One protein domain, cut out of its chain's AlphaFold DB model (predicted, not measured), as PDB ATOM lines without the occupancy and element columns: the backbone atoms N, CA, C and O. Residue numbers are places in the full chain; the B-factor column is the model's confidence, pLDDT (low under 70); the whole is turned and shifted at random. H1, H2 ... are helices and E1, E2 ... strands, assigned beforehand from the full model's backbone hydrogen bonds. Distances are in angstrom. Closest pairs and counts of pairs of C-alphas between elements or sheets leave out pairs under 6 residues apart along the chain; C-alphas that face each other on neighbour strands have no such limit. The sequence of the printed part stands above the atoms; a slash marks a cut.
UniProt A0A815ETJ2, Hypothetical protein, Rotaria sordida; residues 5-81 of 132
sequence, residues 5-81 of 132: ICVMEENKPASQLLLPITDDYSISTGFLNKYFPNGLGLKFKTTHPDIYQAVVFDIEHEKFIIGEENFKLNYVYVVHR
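Overview. This is residues 5 to 81 of the 132 residues of the protein "Hypothetical protein" of Rotaria sordida (UniProt A0A815ETJ2). A strongly twisted sheet of five strands and a small sheet of three join into a small, incompletely closed barrel: E5 of the large sheet runs on into E6 of the small one, and elsewhere the last residue of E2 comes close to E3. H1 packs at one end of this barrel, while the very short H2 lies toward the other end and only grazes the large sheet. The printed part has 77 residues, with eight named strands and two named helices in the order E1, E2, E3, H1, E4, E5, E6, E7, H2, E8. The large sheet runs E2, E1, E8, E4, E5 and is mixed, the small one runs E3, E7, E6 and is antiparallel, and the class is mixed, helices and strands. The whole is compact, with a radius of gyration of the C-alphas of 11.5 A and spans of 32 by 26 by 20 A.

Arrangement. In the large sheet, the inner strands E1, residues 5 to 9, and E8, residues 75 to 80, are parallel neighbours at 36 degrees, with N 78 and O 8 at 2.8 A. E2, residues 12 to 21, is an edge strand and forms a hairpin with E1, antiparallel at 147 degrees, with N 7 and O 17 at 2.8 A. E2 bends by 70 degrees at residue 15. On the other side of E8 is E4, residues 39 to 45, antiparallel at 146 degrees, with N 77 and O 43 at 2.8 A. E5, residues 52 to 54, is the other edge strand and forms a hairpin with E4, antiparallel at 134 degrees, with N 44 and O 53 at 2.7 A. From edge to edge the strands' lines turn by 138 degrees. E5 runs on into E6, residues 56 to 58, at 13 degrees across one residue, and the two meet only through their link. E6 and E7, residues 63 to 65, form a hairpin, antiparallel at 142 degrees, with N 65 and O 56 at 2.8 A. E3, residues 26 to 28, is antiparallel to E7 at 163 degrees, with N 64 and O 27 at 2.8 A. The closest C-alphas of E2 and E3 are those of Ile 21 and Ile 27, 5.3 A apart. H1, residues 29 to 35, is on the large sheet and only grazes the small one with its residues 29 to 32. Its closest C-alphas to E4 are those of Asn 33 and Gly 39, 6.5 A apart. H2, residues 68 to 71, only grazes the large sheet with residues 70 to 71; the C-alphas of Ile 5 and Phe 71, the closest of E1 and H2, are 7.1 A apart. H1 and H2 are apart. In H1, 1 of 3 O i to N i+4 pairs and 3 of 4 O i to N i+3 pairs are within hydrogen-bond range; H2 is too short for an O i to N i+4 pair.

Along the chain. E1, residues 5 to 9, begins at C-alpha 5, (-17.208, 30.733, -19.964), and measures 13.4 A. E2, residues 12 to 21, measures 21.6 A and ends at C-alpha 21, (-23.242, 31.387, -16.757). E4, residues 39 to 45, measures 16.7 A, and H1, residues 29 to 35, measures 10.3 A. The short strands are E3 at 26 to 28, 6.8 A, E5 at 52 to 54, 6.6 A, E6 at 56 to 58, 6.5 A, and E7 at 63 to 65, 6.4 A. H2, residues 68 to 71, measures 5.1 A. E8, residues 75 to 80, measures 16.3 A and ends at C-alpha 80, (-13.241, 48.801, -20.961).

Size, cuts and confidence. The two C-alphas farthest apart are those of Ala 14 and Glu 60, at 32.7 A. The printed part has no cut and no long link; the link from E4 to E5, six residues, is short, and the others are tight. The mean pLDDT of the printed part of this model is 81.2, with values under 70 at residues 13 to 14, 40, 49, 73 to 75 and 80 to 81.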
ATOM      1  N   ILE A   5     -17.818  30.043 -18.833       87.25
ATOM      2  CA  ILE A   5     -17.208  30.733 -19.964       87.25
ATOM      3  C   ILE A   5     -15.890  31.388 -19.561       87.25
ATOM      4  O   ILE A   5     -15.762  31.887 -18.443       87.25
ATOM      5  N   CYS A   6     -14.905  31.389 -20.460       87.12
ATOM      6  CA  CYS A   6     -13.650  32.089 -20.227       87.12
ATOM      7  C   CYS A   6     -13.786  33.550 -20.653       87.12
ATOM      8  O   CYS A   6     -14.026  33.858 -21.821       87.12
ATOM      9  N   VAL A   7     -13.599  34.447 -19.695       87.12
ATOM     10  CA  VAL A   7     -13.658  35.892 -19.873       87.12
ATOM     11  C   VAL A   7     -12.279  36.475 -19.594       87.12
ATOM     12  O   VAL A   7     -11.652  36.135 -18.594       87.12
ATOM     13  N   MET A   8     -11.786  37.342 -20.472       85.81
ATOM     14  CA  MET A   8     -10.495  38.014 -20.306       85.81
ATOM     15  C   MET A   8     -10.578  39.485 -20.703       85.81
ATOM     16  O   MET A   8     -11.401  39.867 -21.531       85.81
ATOM     17  N   GLU A   9      -9.706  40.321 -20.148       81.94
ATOM     18  CA  GLU A   9      -9.563  41.697 -20.628       81.94
ATOM     19  C   GLU A   9      -8.758  41.716 -21.930       81.94
ATOM     20  O   GLU A   9      -7.725  41.054 -22.043       81.94
ATOM     21  N   GLU A  10      -9.181  42.530 -22.896       75.06
ATOM     22  CA  GLU A  10      -8.495  42.665 -24.190       75.06
ATOM     23  C   GLU A  10      -7.020  43.077 -24.043       75.06
ATOM     24  O   GLU A  10      -6.148  42.533 -24.715       75.06
ATOM     25  N   ASN A  11      -6.727  43.969 -23.095       72.06
ATOM     26  CA  ASN A  11      -5.371  44.462 -22.844       72.06
ATOM     27  C   ASN A  11      -4.568  43.582 -21.871       72.06
ATOM     28  O   ASN A  11      -3.394  43.859 -21.626       72.06
ATOM     29  N   LYS A  12      -5.184  42.548 -21.282       76.12
ATOM     30  CA  LYS A  12      -4.538  41.642 -20.321       76.12
ATOM     31  C   LYS A  12      -4.988  40.197 -20.566       76.12
ATOM     32  O   LYS A  12      -5.688  39.622 -19.732       76.12
ATOM     33  N   PRO A  13      -4.544  39.563 -21.668       65.19
ATOM     34  CA  PRO A  13      -4.926  38.187 -21.995       65.19
ATOM     35  C   PRO A  13      -4.408  37.150 -20.986       65.19
ATOM     36  O   PRO A  13      -4.869  36.014 -21.008       65.19
ATOM     37  N   ALA A  14      -3.467  37.522 -20.107       68.06
ATOM     38  CA  ALA A  14      -3.011  36.696 -18.987       68.06
ATOM     39  C   ALA A  14      -4.020  36.650 -17.819       68.06
ATOM     40  O   ALA A  14      -3.961  35.740 -16.997       68.06
ATOM     41  N   SER A  15      -4.965  37.592 -17.758       74.19
ATOM     42  CA  SER A  15      -6.001  37.683 -16.721       74.19
ATOM     43  C   SER A  15      -7.285  36.975 -17.162       74.19
ATOM     44  O   SER A  15      -8.351  37.585 -17.238       74.19
ATOM     45  N   GLN A  16      -7.171  35.694 -17.514       82.06
ATOM     46  CA  GLN A  16      -8.322  34.875 -17.896       82.06
ATOM     47  C   GLN A  16      -9.063  34.397 -16.649       82.06
ATOM     48  O   GLN A  16      -8.457  33.893 -15.705       82.06
ATOM     49  N   LEU A  17     -10.384  34.532 -16.658       86.75
ATOM     50  CA  LEU A  17     -11.265  34.108 -15.580       86.75
ATOM     51  C   LEU A  17     -12.364  33.212 -16.134       86.75
ATOM     52  O   LEU A  17     -13.022  33.539 -17.118       86.75
ATOM     53  N   LEU A  18     -12.581  32.083 -15.472       87.88
ATOM     54  CA  LEU A  18     -13.693  31.193 -15.764       87.88
ATOM     55  C   LEU A  18     -14.902  31.642 -14.945       87.88
ATOM     56  O   LEU A  18     -14.898  31.540 -13.718       87.88
ATOM     57  N   LEU A  19     -15.927  32.157 -15.622       88.50
ATOM     58  CA  LEU A  19     -17.139  32.667 -14.995       88.50
ATOM     59  C   LEU A  19     -18.323  31.729 -15.254       88.50
ATOM     60  O   LEU A  19     -18.546  31.341 -16.403       88.50
ATOM     61  N   PRO A  20     -19.094  31.352 -14.219       89.38
ATOM     62  CA  PRO A  20     -20.322  30.602 -14.420       89.38
ATOM     63  C   PRO A  20     -21.346  31.452 -15.177       89.38
ATOM     64  O   PRO A  20     -21.454  32.661 -14.959       89.38
ATOM     65  N   ILE A  21     -22.114  30.796 -16.039       90.50
ATOM     66  CA  ILE A  21     -23.242  31.387 -16.757       90.50
ATOM     67  C   ILE A  21     -24.515  30.602 -16.459       90.50
ATOM     68  O   ILE A  21     -24.472  29.442 -16.038       90.50
ATOM     69  N   THR A  22     -25.654  31.245 -16.670       90.25
ATOM     70  CA  THR A  22     -26.968  30.634 -16.481       90.25
ATOM     71  C   THR A  22     -27.309  29.675 -17.623       90.25
ATOM     72  O   THR A  22     -26.686  29.674 -18.690       90.25
ATOM     73  N   ASP A  23     -28.324  28.838 -17.407       88.56
ATOM     74  CA  ASP A  23     -28.715  27.803 -18.369       88.56
ATOM     75  C   ASP A  23     -29.220  28.368 -19.703       88.56
ATOM     76  O   ASP A  23     -29.064  27.704 -20.730       88.56
ATOM     77  N   ASP A  24     -29.729  29.604 -19.708       89.38
ATOM     78  CA  ASP A  24     -30.142  30.362 -20.897       89.38
ATOM     79  C   ASP A  24     -28.964  31.004 -21.661       89.38
ATOM     80  O   ASP A  24     -29.180  31.822 -22.553       89.38
ATOM     81  N   TYR A  25     -27.721  30.631 -21.337       89.88
ATOM     82  CA  TYR A  25     -26.501  31.180 -21.932       89.88
ATOM     83  C   TYR A  25     -26.396  32.699 -21.751       89.88
ATOM     84  O   TYR A  25     -26.082  33.434 -22.692       89.88
ATOM     85  N   SER A  26     -26.659  33.178 -20.536       90.81
ATOM     86  CA  SER A  26     -26.516  34.588 -20.194       90.81
ATOM     87  C   SER A  26     -25.672  34.806 -18.936       90.81
ATOM     88  O   SER A  26     -25.376  33.887 -18.172       90.81
ATOM     89  N   ILE A  27     -25.207  36.039 -18.755       90.25
ATOM     90  CA  ILE A  27     -24.456  36.462 -17.572       90.25
ATOM     91  C   ILE A  27     -24.954  37.833 -17.131       90.25
ATOM     92  O   ILE A  27     -25.089  38.748 -17.946       90.25
ATOM     93  N   SER A  28     -25.248  37.992 -15.842       89.56
ATOM     94  CA  SER A  28     -25.715  39.277 -15.326       89.56
ATOM     95  C   SER A  28     -24.574  40.294 -15.280       89.56
ATOM     96  O   SER A  28     -23.439  39.977 -14.910       89.56
ATOM     97  N   THR A  29     -24.880  41.545 -15.619       85.44
ATOM     98  CA  THR A  29     -23.921  42.658 -15.520       85.44
ATOM     99  C   THR A  29     -23.400  42.833 -14.102       85.44
ATOM    100  O   THR A  29     -22.202  43.004 -13.902       85.44
ATOM    101  N   GLY A  30     -24.281  42.731 -13.103       86.75
ATOM    102  CA  GLY A  30     -23.911  42.842 -11.695       86.75
ATOM    103  C   GLY A  30     -22.903  41.780 -11.254       86.75
ATOM    104  O   GLY A  30     -22.045  42.067 -10.424       86.75
ATOM    105  N   PHE A  31     -22.962  40.567 -11.816       87.94
ATOM    106  CA  PHE A  31     -21.958  39.538 -11.558       87.94
ATOM    107  C   PHE A  31     -20.648  39.839 -12.289       87.94
ATOM    108  O   PHE A  31     -19.590  39.803 -11.666       87.94
ATOM    109  N   LEU A  32     -20.715  40.214 -13.569       86.25
ATOM    110  CA  LEU A  32     -19.540  40.561 -14.370       86.25
ATOM    111  C   LEU A  32     -18.749  41.739 -13.766       86.25
ATOM    112  O   LEU A  32     -17.527  41.669 -13.651       86.25
ATOM    113  N   ASN A  33     -19.445  42.779 -13.303       85.69
ATOM    114  CA  ASN A  33     -18.851  43.986 -12.720       85.69
ATOM    115  C   ASN A  33     -18.073  43.731 -11.419       85.69
ATOM    116  O   ASN A  33     -17.227  44.545 -11.058       85.69
ATOM    117  N   LYS A  34     -18.321  42.611 -10.720       87.94
ATOM    118  CA  LYS A  34     -17.525  42.220  -9.541       87.94
ATOM    119  C   LYS A  34     -16.093  41.846  -9.910       87.94
ATOM    120  O   LYS A  34     -15.189  42.072  -9.114       87.94
ATOM    121  N   TYR A  35     -15.905  41.262 -11.091       86.31
ATOM    122  CA  TYR A  35     -14.601  40.814 -11.580       86.31
ATOM    123  C   TYR A  35     -13.948  41.860 -12.478       86.31
ATOM    124  O   TYR A  35     -12.741  42.061 -12.408       86.31
ATOM    125  N   PHE A  36     -14.758  42.552 -13.280       85.19
ATOM    126  CA  PHE A  36     -14.306  43.565 -14.225       85.19
ATOM    127  C   PHE A  36     -15.002  44.900 -13.940       85.19
ATOM    128  O   PHE A  36     -15.900  45.310 -14.686       85.19
ATOM    129  N   PRO A  37     -14.621  45.600 -12.856       74.50
ATOM    130  CA  PRO A  37     -15.131  46.936 -12.598       74.50
ATOM    131  C   PRO A  37     -14.721  47.831 -13.774       74.50
ATOM    132  O   PRO A  37     -13.549  47.879 -14.148       74.50
ATOM    133  N   ASN A  38     -15.688  48.524 -14.378       73.81
ATOM    134  CA  ASN A  38     -15.563  49.311 -15.621       73.81
ATOM    135  C   ASN A  38     -15.660  48.530 -16.946       73.81
ATOM    136  O   ASN A  38     -15.353  49.100 -18.000       73.81
ATOM    137  N   GLY A  39     -16.080  47.264 -16.930       72.38
ATOM    138  CA  GLY A  39     -16.485  46.566 -18.152       72.38
ATOM    139  C   GLY A  39     -17.725  47.227 -18.764       72.38
ATOM    140  O   GLY A  39     -18.759  47.333 -18.114       72.38
ATOM    141  N   LEU A  40     -17.622  47.704 -20.007       69.75
ATOM    142  CA  LEU A  40     -18.735  48.342 -20.726       69.75
ATOM    143  C   LEU A  40     -19.482  47.378 -21.642       69.75
ATOM    144  O   LEU A  40     -20.648  47.599 -21.960       69.75
ATOM    145  N   GLY A  41     -18.801  46.336 -22.102       83.25
ATOM    146  CA  GLY A  41     -19.360  45.390 -23.045       83.25
ATOM    147  C   GLY A  41     -18.501  44.148 -23.165       83.25
ATOM    148  O   GLY A  41     -17.351  44.109 -22.722       83.25
ATOM    149  N   LEU A  42     -19.091  43.135 -23.781       86.19
ATOM    150  CA  LEU A  42     -18.441  41.874 -24.081       86.19
ATOM    151  C   LEU A  42     -18.373  41.699 -25.602       86.19
ATOM    152  O   LEU A  42     -19.292  42.093 -26.324       86.19
ATOM    153  N   LYS A  43     -17.312  41.056 -26.088       87.50
ATOM    154  CA  LYS A  43     -17.200  40.605 -27.480       87.50
ATOM    155  C   LYS A  43     -16.537  39.233 -27.562       87.50
ATOM    156  O   LYS A  43     -15.630  38.940 -26.793       87.50
ATOM    157  N   PHE A  44     -16.951  38.401 -28.504       83.94
ATOM    158  CA  PHE A  44     -16.274  37.156 -28.852       83.94
ATOM    159  C   PHE A  44     -15.233  37.416 -29.927       83.94
ATOM    160  O   PHE A  44     -15.427  38.266 -30.797       83.94
ATOM    161  N   LYS A  45     -14.160  36.635 -29.907       77.38
ATOM    162  CA  LYS A  45     -13.312  36.478 -31.084       77.38
ATOM    163  C   LYS A  45     -13.888  35.351 -31.927       77.38
ATOM    164  O   LYS A  45     -14.142  34.263 -31.418       77.38
ATOM    165  N   THR A  46     -14.143  35.637 -33.197       75.31
ATOM    166  CA  THR A  46     -14.646  34.624 -34.127       75.31
ATOM    167  C   THR A  46     -13.506  33.707 -34.585       75.31
ATOM    168  O   THR A  46     -12.349  33.879 -34.197       75.31
ATOM    169  N   THR A  47     -13.811  32.727 -35.436       75.00
ATOM    170  CA  THR A  47     -12.791  31.879 -36.077       75.00
ATOM    171  C   THR A  47     -11.824  32.677 -36.956       75.00
ATOM    172  O   THR A  47     -10.696  32.237 -37.174       75.00
ATOM    173  N   HIS A  48     -12.229  33.858 -37.430       76.38
ATOM    174  CA  HIS A  48     -11.333  34.784 -38.107       76.38
ATOM    175  C   HIS A  48     -10.575  35.642 -37.080       76.38
ATOM    176  O   HIS A  48     -11.201  36.279 -36.230       76.38
ATOM    177  N   PRO A  49      -9.231  35.705 -37.156       69.31
ATOM    178  CA  PRO A  49      -8.391  36.301 -36.115       69.31
ATOM    179  C   PRO A  49      -8.622  37.801 -35.895       69.31
ATOM    180  O   PRO A  49      -8.361  38.284 -34.792       69.31
ATOM    181  N   ASP A  50      -9.149  38.498 -36.902       75.19
ATOM    182  CA  ASP A  50      -9.355  39.950 -36.895       75.19
ATOM    183  C   ASP A  50     -10.832  40.348 -36.768       75.19
ATOM    184  O   ASP A  50     -11.166  41.532 -36.771       75.19
ATOM    185  N   ILE A  51     -11.735  39.368 -36.658       76.75
ATOM    186  CA  ILE A  51     -13.173  39.618 -36.575       76.75
ATOM    187  C   ILE A  51     -13.656  39.312 -35.162       76.75
ATOM    188  O   ILE A  51     -13.544  38.187 -34.660       76.75
ATOM    189  N   TYR A  52     -14.257  40.329 -34.556       82.50
ATOM    190  CA  TYR A  52     -14.906  40.242 -33.259       82.50
ATOM    191  C   TYR A  52     -16.416  40.390 -33.416       82.50
ATOM    192  O   TYR A  52     -16.893  41.204 -34.206       82.50
ATOM    193  N   GLN A  53     -17.165  39.629 -32.628       83.88
ATOM    194  CA  GLN A  53     -18.619  39.697 -32.573       83.88
ATOM    195  C   GLN A  53     -19.052  40.249 -31.219       83.88
ATOM    196  O   GLN A  53     -18.688  39.703 -30.183       83.88
ATOM    197  N   ALA A  54     -19.826  41.330 -31.208       85.56
ATOM    198  CA  ALA A  54     -20.345  41.895 -29.966       85.56
ATOM    199  C   ALA A  54     -21.376  40.958 -29.314       85.56
ATOM    200  O   ALA A  54     -22.204  40.358 -30.003       85.56
ATOM    201  N   VAL A  55     -21.341  40.855 -27.986       87.00
ATOM    202  CA  VAL A  55     -22.357  40.129 -27.213       87.00
ATOM    203  C   VAL A  55     -23.579  41.020 -27.045       87.00
ATOM    204  O   VAL A  55     -23.455  42.207 -26.736       87.00
ATOM    205  N   VAL A  56     -24.765  40.451 -27.244       88.75
ATOM    206  CA  VAL A  56     -26.021  41.193 -27.120       88.75
ATOM    207  C   VAL A  56     -26.266  41.529 -25.653       88.75
ATOM    208  O   VAL A  56     -26.144  40.671 -24.781       88.75
ATOM    209  N   PHE A  57     -26.621  42.781 -25.379       87.56
ATOM    210  CA  PHE A  57     -27.005  43.233 -24.049       87.56
ATOM    211  C   PHE A  57     -28.521  43.413 -23.971       87.56
ATOM    212  O   PHE A  57     -29.097  44.184 -24.739       87.56
ATOM    213  N   ASP A  58     -29.151  42.702 -23.042       86.81
ATOM    214  CA  ASP A  58     -30.559  42.851 -22.706       86.81
ATOM    215  C   ASP A  58     -30.701  43.893 -21.592       86.81
ATOM    216  O   ASP A  58     -30.288  43.669 -20.452       86.81
ATOM    217  N   ILE A  59     -31.266  45.044 -21.957       83.00
ATOM    218  CA  ILE A  59     -31.445  46.194 -21.067       83.00
ATOM    219  C   ILE A  59     -32.515  45.910 -20.006       83.00
ATOM    220  O   ILE A  59     -32.390  46.403 -18.892       83.00
ATOM    221  N   GLU A  60     -33.551  45.132 -20.330       89.19
ATOM    222  CA  GLU A  60     -34.667  44.877 -19.411       89.19
ATOM    223  C   GLU A  60     -34.226  43.992 -18.240       89.19
ATOM    224  O   GLU A  60     -34.598  44.238 -17.094       89.19
ATOM    225  N   HIS A  61     -33.373  43.008 -18.522       86.88
ATOM    226  CA  HIS A  61     -32.877  42.048 -17.531       86.88
ATOM    227  C   HIS A  61     -31.434  42.318 -17.078       86.88
ATOM    228  O   HIS A  61     -30.856  41.501 -16.358       86.88
ATOM    229  N   GLU A  62     -30.836  43.424 -17.530       89.38
ATOM    230  CA  GLU A  62     -29.453  43.833 -17.253       89.38
ATOM    231  C   GLU A  62     -28.429  42.689 -17.397       89.38
ATOM    232  O   GLU A  62     -27.525  42.504 -16.567       89.38
ATOM    233  N   LYS A  63     -28.554  41.901 -18.468       91.00
ATOM    234  CA  LYS A  63     -27.728  40.711 -18.714       91.00
ATOM    235  C   LYS A  63     -27.158  40.682 -20.125       91.00
ATOM    236  O   LYS A  63     -27.761  41.170 -21.075       91.00
ATOM    237  N   PHE A  64     -25.989  40.072 -20.270       89.81
ATOM    238  CA  PHE A  64     -25.401  39.781 -21.570       89.81
ATOM    239  C   PHE A  64     -25.851  38.403 -22.040       89.81
ATOM    240  O   PHE A  64     -25.681  37.416 -21.324       89.81
ATOM    241  N   ILE A  65     -26.409  38.339 -23.245       90.00
ATOM    242  CA  ILE A  65     -26.867  37.112 -23.889       90.00
ATOM    243  C   ILE A  65     -25.748  36.617 -24.801       90.00
ATOM    244  O   ILE A  65     -25.468  37.201 -25.847       90.00
ATOM    245  N   ILE A  66     -25.102  35.528 -24.388       87.31
ATOM    246  CA  ILE A  66     -24.018  34.879 -25.129       87.31
ATOM    247  C   ILE A  66     -24.616  34.070 -26.283       87.31
ATOM    248  O   ILE A  66     -24.156  34.174 -27.419       87.31
ATOM    249  N   GLY A  67     -25.683  33.321 -26.000       84.44
ATOM    250  CA  GLY A  67     -26.274  32.375 -26.938       84.44
ATOM    251  C   GLY A  67     -25.474  31.072 -27.031       84.44
ATOM    252  O   GLY A  67     -24.255  31.036 -26.852       84.44
ATOM    253  N   GLU A  68     -26.178  29.977 -27.303       83.50
ATOM    254  CA  GLU A  68     -25.611  28.622 -27.304       83.50
ATOM    255  C   GLU A  68     -24.495  28.425 -28.340       83.50
ATOM    256  O   GLU A  68     -23.503  27.745 -28.079       83.50
ATOM    257  N   GLU A  69     -24.640  29.035 -29.515       80.38
ATOM    258  CA  GLU A  69     -23.675  28.895 -30.607       80.38
ATOM    259  C   GLU A  69     -22.334  29.549 -30.263       80.38
ATOM    260  O   GLU A  69     -21.279  28.942 -30.453       80.38
ATOM    261  N   ASN A  70     -22.372  30.743 -29.664       76.19
ATOM    262  CA  ASN A  70     -21.169  31.482 -29.281       76.19
ATOM    263  C   ASN A  70     -20.517  30.923 -28.015       76.19
ATOM    264  O   ASN A  70     -19.310  31.067 -27.835       76.19
ATOM    265  N   PHE A  71     -21.279  30.241 -27.152       77.56
ATOM    266  CA  PHE A  71     -20.722  29.552 -25.986       77.56
ATOM    267  C   PHE A  71     -19.635  28.540 -26.382       77.56
ATOM    268  O   PHE A  71     -18.627  28.411 -25.693       77.56
ATOM    269  N   LYS A  72     -19.777  27.889 -27.544       76.00
ATOM    270  CA  LYS A  72     -18.793  26.926 -28.066       76.00
ATOM    271  C   LYS A  72     -17.454  27.563 -28.459       76.00
ATOM    272  O   LYS A  72     -16.465  26.844 -28.576       76.00
ATOM    273  N   LEU A  73     -17.403  28.885 -28.652       66.75
ATOM    274  CA  LEU A  73     -16.179  29.619 -29.003       66.75
ATOM    275  C   LEU A  73     -15.253  29.840 -27.795       66.75
ATOM    276  O   LEU A  73     -14.114  30.259 -27.983       66.75
ATOM    277  N   ASN A  74     -15.714  29.529 -26.576       65.44
ATOM    278  CA  ASN A  74     -14.986  29.518 -25.300       65.44
ATOM    279  C   ASN A  74     -14.302  30.822 -24.847       65.44
ATOM    280  O   ASN A  74     -13.975  30.900 -23.668       65.44
ATOM    281  N   TYR A  75     -14.117  31.840 -25.693       69.50
ATOM    282  CA  TYR A  75     -13.381  33.063 -25.352       69.50
ATOM    283  C   TYR A  75     -14.226  34.328 -25.506       69.50
ATOM    284  O   TYR A  75     -14.681  34.664 -26.602       69.50
ATOM    285  N   VAL A  76     -14.368  35.073 -24.408       72.62
ATOM    286  CA  VAL A  76     -15.021  36.386 -24.364       72.62
ATOM    287  C   VAL A  76     -14.045  37.437 -23.883       72.62
ATOM    288  O   VAL A  76     -13.361  37.264 -22.878       72.62
ATOM    289  N   TYR A  77     -14.023  38.558 -24.584       77.19
ATOM    290  CA  TYR A  77     -13.220  39.719 -24.258       77.19
ATOM    291  C   TYR A  77     -14.094  40.784 -23.607       77.19
ATOM    292  O   TYR A  77     -15.170  41.111 -24.114       77.19
ATOM    293  N   VAL A  78     -13.613  41.340 -22.499       75.31
ATOM    294  CA  VAL A  78     -14.203  42.499 -21.830       75.31
ATOM    295  C   VAL A  78     -13.621  43.760 -22.439       75.31
ATOM    296  O   VAL A  78     -12.400  43.919 -22.516       75.31
ATOM    297  N   VAL A  79     -14.505  44.667 -22.844       70.94
ATOM    298  CA  VAL A  79     -14.121  45.973 -23.371       70.94
ATOM    299  C   VAL A  79     -14.303  47.022 -22.282       70.94
ATOM    300  O   VAL A  79     -15.400  47.198 -21.749       70.94
ATOM    301  N   HIS A  80     -13.222  47.723 -21.947       60.53
ATOM    302  CA  HIS A  80     -13.241  48.801 -20.961       60.53
ATOM    303  C   HIS A  80     -13.498  50.154 -21.617       60.53
ATOM    304  O   HIS A  80     -13.187  50.380 -22.788       60.53
ATOM    305  N   ARG A  81     -14.021  51.090 -20.822       48.28
ATOM    306  CA  ARG A  81     -14.030  52.508 -21.182       48.28
ATOM    307  C   ARG A  81     -12.585  52.974 -21.315       48.28
ATOM    308  O   ARG A  81     -11.823  52.895 -20.357       48.28
TER     309      ARG A  81